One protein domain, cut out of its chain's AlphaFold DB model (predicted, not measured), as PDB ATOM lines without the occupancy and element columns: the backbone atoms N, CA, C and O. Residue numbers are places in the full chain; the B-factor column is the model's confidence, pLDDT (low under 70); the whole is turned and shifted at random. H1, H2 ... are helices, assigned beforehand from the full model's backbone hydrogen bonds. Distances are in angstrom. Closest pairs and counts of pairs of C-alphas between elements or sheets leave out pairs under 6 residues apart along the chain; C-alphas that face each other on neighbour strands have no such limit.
ATOM      1  N   SER A   2      10.569  20.038 -14.479       75.31
ATOM      2  CA  SER A   2       9.696  18.837 -14.402       75.31
ATOM      3  C   SER A   2      10.440  17.521 -14.120       75.31
ATOM      4  O   SER A   2       9.931  16.678 -13.389       75.31
ATOM      5  N   VAL A   3      11.666  17.373 -14.632       92.38
ATOM      6  CA  VAL A   3      12.494  16.166 -14.453       92.38
ATOM      7  C   VAL A   3      12.736  15.834 -12.976       92.38
ATOM      8  O   VAL A   3      12.641  14.677 -12.585       92.38
ATOM      9  N   ILE A   4      12.990  16.838 -12.128       94.38
ATOM     10  CA  ILE A   4      13.279  16.610 -10.702       94.38
ATOM     11  C   ILE A   4      12.050  16.069  -9.971       94.38
ATOM     12  O   ILE A   4      12.158  15.085  -9.242       94.38
ATOM     13  N   VAL A   5      10.882  16.669 -10.210       95.25
ATOM     14  CA  VAL A   5       9.610  16.212  -9.631       95.25
ATOM     15  C   VAL A   5       9.298  14.785 -10.086       95.25
ATOM     16  O   VAL A   5       8.930  13.946  -9.266       95.25
ATOM     17  N   ASN A   6       9.504  14.479 -11.368       96.25
ATOM     18  CA  ASN A   6       9.270  13.137 -11.905       96.25
ATOM     19  C   ASN A   6      10.215  12.094 -11.293       96.25
ATOM     20  O   ASN A   6       9.764  11.009 -10.929       96.25
ATOM     21  N   ASN A   7      11.493  12.430 -11.108       97.50
ATOM     22  CA  ASN A   7      12.457  11.532 -10.471       97.50
ATOM     23  C   ASN A   7      12.096  11.258  -9.004       97.50
ATOM     24  O   ASN A   7      12.137  10.110  -8.571       97.50
ATOM     25  N   ILE A   8      11.656  12.278  -8.259       97.62
ATOM     26  CA  ILE A   8      11.158  12.104  -6.885       97.62
ATOM     27  C   ILE A   8       9.958  11.158  -6.856       97.62
ATOM     28  O   ILE A   8       9.938  10.216  -6.066       97.62
ATOM     29  N   LYS A   9       8.975  11.377  -7.736       97.44
ATOM     30  CA  LYS A   9       7.781  10.527  -7.838       97.44
ATOM     31  C   LYS A   9       8.135   9.084  -8.192       97.44
ATOM     32  O   LYS A   9       7.518   8.168  -7.654       97.44
ATOM     33  N   LYS A  10       9.116   8.876  -9.074       97.56
ATOM     34  CA  LYS A  10       9.624   7.544  -9.424       97.56
ATOM     35  C   LYS A  10      10.233   6.853  -8.202       97.56
ATOM     36  O   LYS A  10       9.799   5.762  -7.854       97.56
ATOM     37  N   GLU A  11      11.141   7.515  -7.493       97.75
ATOM     38  CA  GLU A  11      11.788   6.922  -6.315       97.75
ATOM     39  C   GLU A  11      10.814   6.672  -5.154       97.75
ATOM     40  O   GLU A  11      10.910   5.663  -4.464       97.75
ATOM     41  N   LEU A  12       9.819   7.542  -4.947       97.69
ATOM     42  CA  LEU A  12       8.755   7.289  -3.968       97.69
ATOM     43  C   LEU A  12       7.950   6.022  -4.300       97.69
ATOM     44  O   LEU A  12       7.531   5.302  -3.393       97.69
ATOM     45  N   ARG A  13       7.746   5.720  -5.588       96.75
ATOM     46  CA  ARG A  13       7.107   4.466  -6.019       96.75
ATOM     47  C   ARG A  13       8.015   3.265  -5.771       96.75
ATOM     48  O   ARG A  13       7.526   2.249  -5.297       96.75
ATOM     49  N   GLU A  14       9.312   3.394  -6.019       96.81
ATOM     50  CA  GLU A  14      10.294   2.330  -5.763       96.81
ATOM     51  C   GLU A  14      10.431   2.014  -4.263       96.81
ATOM     52  O   GLU A  14      10.561   0.853  -3.889       96.81
ATOM     53  N   PHE A  15      10.314   3.014  -3.384       95.56
ATOM     54  CA  PHE A  15      10.344   2.822  -1.926       95.56
ATOM     55  C   PHE A  15       8.991   2.454  -1.300       95.56
ATOM     56  O   PHE A  15       8.865   2.451  -0.072       95.56
ATOM     57  N   THR A  16       7.968   2.178  -2.112       95.81
ATOM     58  CA  THR A  16       6.626   1.850  -1.617       95.81
ATOM     59  C   THR A  16       6.655   0.595  -0.752       95.81
ATOM     60  O   THR A  16       7.102  -0.465  -1.180       95.81
ATOM     61  N   ASN A  17       6.092   0.698   0.450       95.50
ATOM     62  CA  ASN A  17       5.813  -0.439   1.314       95.50
ATOM     63  C   ASN A  17       4.292  -0.589   1.484       95.50
ATOM     64  O   ASN A  17       3.593   0.348   1.878       95.50
ATOM     65  N   THR A  18       3.765  -1.775   1.178       93.25
ATOM     66  CA  THR A  18       2.320  -2.047   1.191       93.25
ATOM     67  C   THR A  18       1.704  -1.969   2.580       93.25
ATOM     68  O   THR A  18       0.570  -1.508   2.705       93.25
ATOM     69  N   ASP A  19       2.435  -2.363   3.618       94.00
ATOM     70  CA  ASP A  19       1.936  -2.351   4.994       94.00
ATOM     71  C   ASP A  19       1.879  -0.928   5.531       94.00
ATOM     72  O   ASP A  19       0.874  -0.526   6.113       94.00
ATOM     73  N   VAL A  20       2.895  -0.115   5.227       92.38
ATOM     74  CA  VAL A  20       2.871   1.328   5.510       92.38
ATOM     75  C   VAL A  20       1.706   1.984   4.771       92.38
ATOM     76  O   VAL A  20       0.954   2.748   5.363       92.38
ATOM     77  N   LYS A  21       1.484   1.635   3.500       92.50
ATOM     78  CA  LYS A  21       0.366   2.175   2.714       92.50
ATOM     79  C   LYS A  21      -1.003   1.829   3.308       92.50
ATOM     80  O   LYS A  21      -1.905   2.664   3.268       92.50
ATOM     81  N   LYS A  22      -1.178   0.605   3.824       92.88
ATOM     82  CA  LYS A  22      -2.403   0.181   4.526       92.88
ATOM     83  C   LYS A  22      -2.554   0.924   5.853       92.88
ATOM     84  O   LYS A  22      -3.622   1.470   6.104       92.88
ATOM     85  N   SER A  23      -1.478   0.999   6.636       92.19
ATOM     86  CA  SER A  23      -1.441   1.704   7.919       92.19
ATOM     87  C   SER A  23      -1.795   3.182   7.772       92.19
ATOM     88  O   SER A  23      -2.590   3.699   8.548       92.19
ATOM     89  N   ASP A  24      -1.251   3.864   6.763       89.81
ATOM     90  CA  ASP A  24      -1.579   5.261   6.471       89.81
ATOM     91  C   ASP A  24      -3.082   5.417   6.197       89.81
ATOM     92  O   ASP A  24      -3.737   6.287   6.762       89.81
ATOM     93  N   LYS A  25      -3.658   4.540   5.365       90.31
ATOM     94  CA  LYS A  25      -5.088   4.588   5.029       90.31
ATOM     95  C   LYS A  25      -6.008   4.317   6.218       90.31
ATOM     96  O   LYS A  25      -7.126   4.811   6.202       90.31
ATOM     97  N   SER A  26      -5.579   3.522   7.198       90.81
ATOM     98  CA  SER A  26      -6.359   3.283   8.416       90.81
ATOM     99  C   SER A  26      -6.167   4.371   9.471       90.81
ATOM    100  O   SER A  26      -7.016   4.532  10.343       90.81
ATOM    101  N   PHE A  27      -5.040   5.083   9.430       90.94
ATOM    102  CA  PHE A  27      -4.685   6.113  10.405       90.94
ATOM    103  C   PHE A  27      -5.427   7.433  10.166       90.94
ATOM    104  O   PHE A  27      -5.873   8.075  11.116       90.94
ATOM    105  N   PHE A  28      -5.585   7.823   8.901       91.81
ATOM    106  CA  PHE A  28      -6.400   8.974   8.518       91.81
ATOM    107  C   PHE A  28      -7.861   8.556   8.350       91.81
ATOM    108  O   PHE A  28      -8.155   7.523   7.751       91.81
ATOM    109  N   LYS A  29      -8.786   9.371   8.865       88.50
ATOM    110  CA  LYS A  29     -10.226   9.185   8.608       88.50
ATOM    111  C   LYS A  29     -10.607   9.740   7.236       88.50
ATOM    112  O   LYS A  29     -11.559   9.290   6.606       88.50
ATOM    113  N   GLU A  30      -9.857  10.736   6.798       89.88
ATOM    114  CA  GLU A  30      -9.971  11.430   5.533       89.88
ATOM    115  C   GLU A  30      -9.362  10.593   4.401       89.88
ATOM    116  O   GLU A  30      -8.481   9.751   4.601       89.88
ATOM    117  N   LYS A  31      -9.803  10.842   3.167       89.44
ATOM    118  CA  LYS A  31      -9.235  10.171   1.994       89.44
ATOM    119  C   LYS A  31      -7.837  10.722   1.710       89.44
ATOM    120  O   LYS A  31      -7.703  11.783   1.117       89.44
ATOM    121  N   VAL A  32      -6.802   9.958   2.055       94.12
ATOM    122  CA  VAL A  32      -5.405  10.352   1.814       94.12
ATOM    123  C   VAL A  32      -4.772   9.641   0.618       94.12
ATOM    124  O   VAL A  32      -4.918   8.429   0.416       94.12
ATOM    125  N   LYS A  33      -3.993  10.392  -0.168       96.00
ATOM    126  CA  LYS A  33      -3.069   9.828  -1.159       96.00
ATOM    127  C   LYS A  33      -1.716   9.595  -0.496       96.00
ATOM    128  O   LYS A  33      -1.110  10.503   0.067       96.00
ATOM    129  N   THR A  34      -1.219   8.371  -0.592       96.56
ATOM    130  CA  THR A  34       0.065   7.981  -0.005       96.56
ATOM    131  C   THR A  34       0.803   7.008  -0.920       96.56
ATOM    132  O   THR A  34       0.195   6.142  -1.564       96.56
ATOM    133  N   TYR A  35       2.125   7.157  -0.981       96.69
ATOM    134  CA  TYR A  35       3.027   6.175  -1.578       96.69
ATOM    135  C   TYR A  35       3.312   5.003  -0.628       96.69
ATOM    136  O   TYR A  35       3.774   3.968  -1.080       96.69
ATOM    137  N   GLY A  36       3.011   5.114   0.670       96.44
ATOM    138  CA  GLY A  36       3.388   4.102   1.661       96.44
ATOM    139  C   GLY A  36       4.886   4.106   1.961       96.44
ATOM    140  O   GLY A  36       5.486   3.054   2.156       96.44
ATOM    141  N   VAL A  37       5.511   5.285   1.956       97.38
ATOM    142  CA  VAL A  37       6.928   5.458   2.304       97.38
ATOM    143  C   VAL A  37       7.010   6.111   3.677       97.38
ATOM    144  O   VAL A  37       6.381   7.146   3.908       97.38
ATOM    145  N   ARG A  38       7.796   5.523   4.586       95.81
ATOM    146  CA  ARG A  38       7.949   6.027   5.959       95.81
ATOM    147  C   ARG A  38       8.589   7.417   5.975       95.81
ATOM    148  O   ARG A  38       9.581   7.658   5.283       95.81
ATOM    149  N   THR A  39       8.107   8.293   6.855       95.00
ATOM    150  CA  THR A  39       8.550   9.693   6.974       95.00
ATOM    151  C   THR A  39      10.073   9.885   7.057       95.00
ATOM    152  O   THR A  39      10.580  10.761   6.355       95.00
ATOM    153  N   PRO A  40      10.862   9.082   7.806       96.69
ATOM    154  CA  PRO A  40      12.321   9.235   7.816       96.69
ATOM    155  C   PRO A  40      12.974   9.039   6.441       96.69
ATOM    156  O   PRO A  40      13.931   9.737   6.106       96.69
ATOM    157  N   VAL A  41      12.448   8.125   5.619       97.75
ATOM    158  CA  VAL A  41      12.933   7.893   4.247       97.75
ATOM    159  C   VAL A  41      12.567   9.082   3.359       97.75
ATOM    160  O   VAL A  41      13.423   9.595   2.642       97.75
ATOM    161  N   VAL A  42      11.340   9.595   3.481       98.19
ATOM    162  CA  VAL A  42      10.875  10.790   2.755       98.19
ATOM    163  C   VAL A  42      11.716  12.021   3.111       98.19
ATOM    164  O   VAL A  42      12.138  12.756   2.224       98.19
ATOM    165  N   ARG A  43      12.046  12.226   4.392       97.62
ATOM    166  CA  ARG A  43      12.936  13.308   4.856       97.62
ATOM    167  C   ARG A  43      14.358  13.169   4.308       97.62
ATOM    168  O   ARG A  43      14.962  14.157   3.884       97.62
ATOM    169  N   LYS A  44      14.909  11.951   4.248       98.19
ATOM    170  CA  LYS A  44      16.205  11.698   3.589       98.19
ATOM    171  C   LYS A  44      16.144  12.035   2.095       98.19
ATOM    172  O   LYS A  44      17.043  12.707   1.585       98.19
ATOM    173  N   LEU A  45      15.063  11.637   1.421       98.06
ATOM    174  CA  LEU A  45      14.816  11.935   0.011       98.06
ATOM    175  C   LEU A  45      14.736  13.448  -0.236       98.06
ATOM    176  O   LEU A  45      15.451  13.963  -1.099       98.06
ATOM    177  N   ALA A  46      13.948  14.161   0.575       98.38
ATOM    178  CA  ALA A  46      13.793  15.613   0.519       98.38
ATOM    179  C   ALA A  46      15.149  16.320   0.606       98.38
ATOM    180  O   ALA A  46      15.474  17.136  -0.255       98.38
ATOM    181  N   ASN A  47      15.978  15.962   1.591       98.31
ATOM    182  CA  ASN A  47      17.307  16.549   1.772       98.31
ATOM    183  C   ASN A  47      18.250  16.251   0.598       98.31
ATOM    184  O   ASN A  47      18.972  17.141   0.145       98.31
ATOM    185  N   ARG A  48      18.249  15.014   0.085       98.19
ATOM    186  CA  ARG A  48      19.096  14.631  -1.053       98.19
ATOM    187  C   ARG A  48      18.737  15.420  -2.309       98.19
ATOM    188  O   ARG A  48      19.635  15.905  -2.990       98.19
ATOM    189  N   TYR A  49      17.448  15.569  -2.605       98.31
ATOM    190  CA  TYR A  49      17.004  16.348  -3.759       98.31
ATOM    191  C   TYR A  49      17.156  17.852  -3.553       98.31
ATOM    192  O   TYR A  49      17.528  18.540  -4.500       98.31
ATOM    193  N   PHE A  50      16.997  18.354  -2.326       98.31
ATOM    194  CA  PHE A  50      17.241  19.763  -2.024       98.31
ATOM    195  C   PHE A  50      18.675  20.177  -2.379       98.31
ATOM    196  O   PHE A  50      18.884  21.210  -3.008       98.31
ATOM    197  N   LYS A  51      19.677  19.332  -2.088       98.00
ATOM    198  CA  LYS A  51      21.079  19.579  -2.486       98.00
ATOM    199  C   LYS A  51      21.254  19.786  -3.996       98.00
ATOM    200  O   LYS A  51      22.169  20.504  -4.387       98.00
ATOM    201  N   LYS A  52      20.389  19.189  -4.823       97.50
ATOM    202  CA  LYS A  52      20.413  19.326  -6.287       97.50
ATOM    203  C   LYS A  52      19.736  20.604  -6.780       97.50
ATOM    204  O   LYS A  52      20.031  21.016  -7.890       97.50
ATOM    205  N   ILE A  53      18.855  21.220  -5.989       97.38
ATOM    206  CA  ILE A  53      18.094  22.420  -6.385       97.38
ATOM    207  C   ILE A  53      18.447  23.672  -5.584       97.38
ATOM    208  O   ILE A  53      17.976  24.745  -5.925       97.38
ATOM    209  N   LYS A  54      19.285  23.572  -4.544       96.44
ATOM    210  CA  LYS A  54      19.617  24.698  -3.651       96.44
ATOM    211  C   LYS A  54      20.253  25.914  -4.345       96.44
ATOM    212  O   LYS A  54      20.340  26.969  -3.731       96.44
ATOM    213  N   HIS A  55      20.753  25.737  -5.570       96.31
ATOM    214  CA  HIS A  55      21.328  26.798  -6.397       96.31
ATOM    215  C   HIS A  55      20.268  27.587  -7.183       96.31
ATOM    216  O   HIS A  55      20.588  28.627  -7.745       96.31
ATOM    217  N   LEU A  56      19.030  27.085  -7.255       97.62
ATOM    218  CA  LEU A  56      17.923  27.766  -7.916       97.62
ATOM    219  C   LEU A  56      17.430  28.958  -7.083       97.62
ATOM    220  O   LEU A  56      17.683  29.052  -5.878       97.62
ATOM    221  N   SER A  57      16.686  29.848  -7.744       97.94
ATOM    222  CA  SER A  57      15.979  30.955  -7.096       97.94
ATOM    223  C   SER A  57      14.942  30.446  -6.081       97.94
ATOM    224  O   SER A  57      14.486  29.297  -6.152       97.94
ATOM    225  N   LYS A  58      14.545  31.308  -5.133       98.12
ATOM    226  CA  LYS A  58      13.464  31.002  -4.177       98.12
ATOM    227  C   LYS A  58      12.183  30.655  -4.937       98.12
ATOM    228  O   LYS A  58      11.538  29.651  -4.646       98.12
ATOM    229  N   GLU A  59      11.879  31.444  -5.959       98.19
ATOM    230  CA  GLU A  59      10.690  31.357  -6.795       98.19
ATOM    231  C   GLU A  59      10.648  30.033  -7.563       98.19
ATOM    232  O   GLU A  59       9.599  29.395  -7.646       98.19
ATOM    233  N   ASP A  60      11.778  29.559  -8.092       98.19
ATOM    234  CA  ASP A  60      11.820  28.272  -8.791       98.19
ATOM    235  C   ASP A  60      11.704  27.085  -7.835       98.19
ATOM    236  O   ASP A  60      11.062  26.087  -8.176       98.19
ATOM    237  N   ILE A  61      12.255  27.183  -6.621       98.44
ATOM    238  CA  ILE A  61      12.030  26.163  -5.589       98.44
ATOM    239  C   ILE A  61      10.555  26.161  -5.170       98.44
ATOM    240  O   ILE A  61       9.969  25.085  -5.071       98.44
ATOM    241  N   PHE A  62       9.918  27.327  -5.021       98.56
ATOM    242  CA  PHE A  62       8.483  27.423  -4.740       98.56
ATOM    243  C   PHE A  62       7.640  26.804  -5.857       98.56
ATOM    244  O   PHE A  62       6.760  25.999  -5.567       98.56
ATOM    245  N   LYS A  63       7.960  27.057  -7.134       98.44
ATOM    246  CA  LYS A  63       7.289  26.396  -8.271       98.44
ATOM    247  C   LYS A  63       7.439  24.872  -8.235       98.44
ATOM    248  O   LYS A  63       6.519  24.150  -8.619       98.44
ATOM    249  N   LEU A  64       8.599  24.353  -7.827       98.44
ATOM    250  CA  LEU A  64       8.808  22.908  -7.681       98.44
ATOM    251  C   LEU A  64       8.012  22.336  -6.499       98.44
ATOM    252  O   LEU A  64       7.409  21.273  -6.641       98.44
ATOM    253  N   SER A  65       7.986  23.045  -5.369       98.62
ATOM    254  CA  SER A  65       7.199  22.685  -4.188       98.62
ATOM    255  C   SER A  65       5.701  22.685  -4.485       98.62
ATOM    256  O   SER A  65       5.025  21.713  -4.161       98.62
ATOM    257  N   GLU A  66       5.187  23.691  -5.196       98.62
ATOM    258  CA  GLU A  66       3.783  23.727  -5.615       98.62
ATOM    259  C   GLU A  66       3.431  22.529  -6.508       98.62
ATOM    260  O   GLU A  66       2.402  21.885  -6.309       98.62
ATOM    261  N   LYS A  67       4.308  22.152  -7.449       98.44
ATOM    262  CA  LYS A  67       4.099  20.967  -8.304       98.44
ATOM    263  C   LYS A  67       4.031  19.651  -7.527       98.44
ATOM    264  O   LYS A  67       3.385  18.709  -7.990       98.44
ATOM    265  N   LEU A  68       4.720  19.559  -6.391       98.50
ATOM    266  CA  LEU A  68       4.631  18.415  -5.478       98.50
ATOM    267  C   LEU A  68       3.324  18.465  -4.669       98.50
ATOM    268  O   LEU A  68       2.619  17.462  -4.579       98.50
ATOM    269  N   LEU A  69       2.943  19.638  -4.154       98.44
ATOM    270  CA  LEU A  69       1.675  19.829  -3.438       98.44
ATOM    271  C   LEU A  69       0.459  19.489  -4.314       98.44
ATOM    272  O   LEU A  69      -0.426  18.755  -3.878       98.44
ATOM    273  N   GLN A  70       0.471  19.897  -5.587       97.75
ATOM    274  CA  GLN A  70      -0.551  19.557  -6.588       97.75
ATOM    275  C   GLN A  70      -0.751  18.045  -6.780       97.75
ATOM    276  O   GLN A  70      -1.829  17.614  -7.191       97.75
ATOM    277  N   GLY A  71       0.257  17.215  -6.484       96.50
ATOM    278  CA  GLY A  71       0.116  15.758  -6.528       96.50
ATOM    279  C   GLY A  71      -0.873  15.224  -5.484       96.50
ATOM    280  O   GLY A  71      -1.498  14.178  -5.689       96.50
ATOM    281  N   GLY A  72      -1.037  15.942  -4.371       96.94
ATOM    282  CA  GLY A  72      -1.920  15.590  -3.261       96.94
ATOM    283  C   GLY A  72      -1.416  14.432  -2.396       96.94
ATOM    284  O   GLY A  72      -2.100  14.042  -1.454       96.94
ATOM    285  N   TYR A  73      -0.239  13.866  -2.675       98.12
ATOM    286  CA  TYR A  73       0.338  12.787  -1.872       98.12
ATOM    287  C   TYR A  73       0.991  13.324  -0.597       98.12
ATOM    288  O   TYR A  73       1.752  14.289  -0.657       98.12
ATOM    289  N   ASN A  74       0.782  12.646   0.536       97.31
ATOM    290  CA  ASN A  74       1.389  13.014   1.822       97.31
ATOM    291  C   ASN A  74       2.915  13.152   1.716       97.31
ATOM    292  O   ASN A  74       3.479  14.153   2.142       97.31
ATOM    293  N   GLN A  75       3.587  12.194   1.072       98.25
ATOM    294  CA  GLN A  75       5.045  12.231   0.945       98.25
ATOM    295  C   GLN A  75       5.551  13.341   0.017       98.25
ATOM    296  O   GLN A  75       6.637  13.864   0.247       98.25
ATOM    297  N   GLU A  76       4.786  13.720  -1.012       98.56
ATOM    298  CA  GLU A  76       5.140  14.867  -1.858       98.56
ATOM    299  C   GLU A  76       4.991  16.181  -1.087       98.56
ATOM    300  O   GLU A  76       5.904  17.006  -1.128       98.56
ATOM    301  N   ALA A  77       3.906  16.332  -0.319       98.56
ATOM    302  CA  ALA A  77       3.693  17.488   0.549       98.56
ATOM    303  C   ALA A  77       4.815  17.627   1.589       98.56
ATOM    304  O   ALA A  77       5.417  18.691   1.694       98.56
ATOM    305  N   THR A  78       5.203  16.539   2.261       98.62
ATOM    306  CA  THR A  78       6.330  16.538   3.211       98.62
ATOM    307  C   THR A  78       7.660  16.962   2.569       98.62
ATOM    308  O   THR A  78       8.501  17.572   3.233       98.62
ATOM    309  N   ILE A  79       7.901  16.637   1.291       98.75
ATOM    310  CA  ILE A  79       9.102  17.098   0.571       98.75
ATOM    311  C   ILE A  79       8.996  18.596   0.272       98.75
ATOM    312  O   ILE A  79       9.943  19.332   0.554       98.75
ATOM    313  N   ALA A  80       7.854  19.040  -0.259       98.75
ATOM    314  CA  ALA A  80       7.593  20.440  -0.582       98.75
ATOM    315  C   ALA A  80       7.745  21.347   0.650       98.75
ATOM    316  O   ALA A  80       8.489  22.328   0.602       98.75
ATOM    317  N   ILE A  81       7.118  20.968   1.767       98.75
ATOM    318  CA  ILE A  81       7.161  21.684   3.049       98.75
ATOM    319  C   ILE A  81       8.596  21.796   3.554       98.75
ATOM    320  O   ILE A  81       9.054  22.889   3.874       98.75
ATOM    321  N   GLN A  82       9.362  20.699   3.547       98.69
ATOM    322  CA  GLN A  82      10.766  20.738   3.965       98.69
ATOM    323  C   GLN A  82      11.635  21.641   3.094       98.69
ATOM    324  O   GLN A  82      12.582  22.242   3.597       98.69
ATOM    325  N   TRP A  83      11.381  21.703   1.787       98.69
ATOM    326  CA  TRP A  83      12.126  22.598   0.906       98.69
ATOM    327  C   TRP A  83      11.795  24.058   1.179       98.69
ATOM    328  O   TRP A  83      12.712  24.867   1.263       98.69
ATOM    329  N   VAL A  84      10.514  24.371   1.361       98.69
ATOM    330  CA  VAL A  84      10.028  25.725   1.655       98.69
ATOM    331  C   VAL A  84      10.561  26.190   3.011       98.69
ATOM    332  O   VAL A  84      11.215  27.223   3.079       98.69
ATOM    333  N   ALA A  85      10.459  25.354   4.048       98.19
ATOM    334  CA  ALA A  85      10.980  25.639   5.386       98.19
ATOM    335  C   ALA A  85      12.502  25.892   5.417       98.19
ATOM    336  O   ALA A  85      12.994  26.685   6.219       98.19
ATOM    337  N   LYS A  86      13.281  25.256   4.527       98.44
ATOM    338  CA  LYS A  86      14.730  25.519   4.381       98.44
ATOM    339  C   LYS A  86      15.049  26.889   3.783       98.44
ATOM    340  O   LYS A  86      16.206  27.297   3.821       98.44
ATOM    341  N   LEU A  87      14.061  27.568   3.209       98.19
ATOM    342  CA  LEU A  87      14.189  28.901   2.631       98.19
ATOM    343  C   LEU A  87      13.646  29.995   3.555       98.19
ATOM    344  O   LEU A  87      13.533  31.127   3.098       98.19
ATOM    345  N   LYS A  88      13.349  29.692   4.829       96.81
ATOM    346  CA  LYS A  88      12.799  30.657   5.797       96.81
ATOM    347  C   LYS A  88      13.565  31.988   5.841       96.81
ATOM    348  O   LYS A  88      12.950  33.042   5.870       96.81
ATOM    349  N   ASP A  89      14.896  31.947   5.740       96.69
ATOM    350  CA  ASP A  89      15.755  33.141   5.807       96.69
ATOM    351  C   ASP A  89      15.682  33.996   4.522       96.69
ATOM    352  O   ASP A  89      16.284  35.061   4.438       96.69
ATOM    353  N   LYS A  90      14.966  33.516   3.497       97.81
ATOM    354  CA  LYS A  90      14.703  34.204   2.225       97.81
ATOM    355  C   LYS A  90      13.235  34.609   2.067       97.81
ATOM    356  O   LYS A  90      12.858  35.089   0.994       97.81
ATOM    357  N   TYR A  91      12.394  34.369   3.074       98.38
ATOM    358  CA  TYR A  91      10.995  34.779   3.015       98.38
ATOM    359  C   TYR A  91      10.892  36.301   2.935       98.38
ATOM    360  O   TYR A  91      11.652  37.035   3.560       98.38
TER     361      TYR A  91
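AT A GLANCE: This is residues 2 to 91 of the 239 residues of an uncharacterized protein of Candidatus Falkowbacteria bacterium RIFOXYD2_FULL_34_120 (UniProt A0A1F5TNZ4). Four helices, H1, H3, H4 and H5, pack into one body, while H2 is set off beyond one end of it. H4 and H5 form a helical hairpin, H3 crosses H5, and H1 packs on H3 and, with its first residues, on H4; residues 26 to 31, at the end of H2 and after it, stick out. The printed part has 90 residues, with five named helices in the order H1 to H5 and no named strand: all helix. The whole is compact, with a radius of gyration of the C-alphas of 13.2 A, yet elongated, spanning 38 by 24 by 21 A.

HOW THE PARTS SIT: Start with H1, residues 2 to 14, and H2, residues 18 to 27: they are apart, and H2 touches no helix. Look next at H3, residues 39 to 53: it touches H1, closest at the C-alphas of Ile 8 and Leu 45, 7.8 A, at a shallow tilt of 25 degrees, opposite ways. H4, residues 58 to 69, touches H1 with residues 64 to 68 alone, meeting residues 2 to 5 of H1; the closest C-alphas, of Val 5 and Leu 68, are 6.8 A apart. In the hairpin of H4 and H5, residues 74 to 85, find the closest C-alphas at Ser 65 and Ala 80, 4.3 A; the tilt is a shallow 16 degrees. H5 also touches H3, closest at the C-alphas of Ala 46 and Ile 79, 4.9 A, at a steep tilt of 49 degrees, the same way. Every O i to N i+4 pair is within hydrogen-bond range in H1, H2, H4 and H5, and 10 of 11 in H3.

IN THESE COORDINATES: Find C-alpha 2 at (9.696, 18.837, -14.402); from there H1 runs 18.6 A to C-alpha 14. H2 measures 14.2 A, H3, from C-alpha 39 at (8.550, 9.693, 6.974), 20.8 A, and H4 16.3 A. H5 runs 16.3 A to C-alpha 85 at (10.980, 25.639, 5.386).

THE WHOLE: The C-alphas farthest apart, of Ser 26 and His 55, are 39.2 A apart. The printed part has no cut; the link from H2 to H3 is long, the others tight. Mean pLDDT of the printed part is 96.3, and no printed residue is under 70.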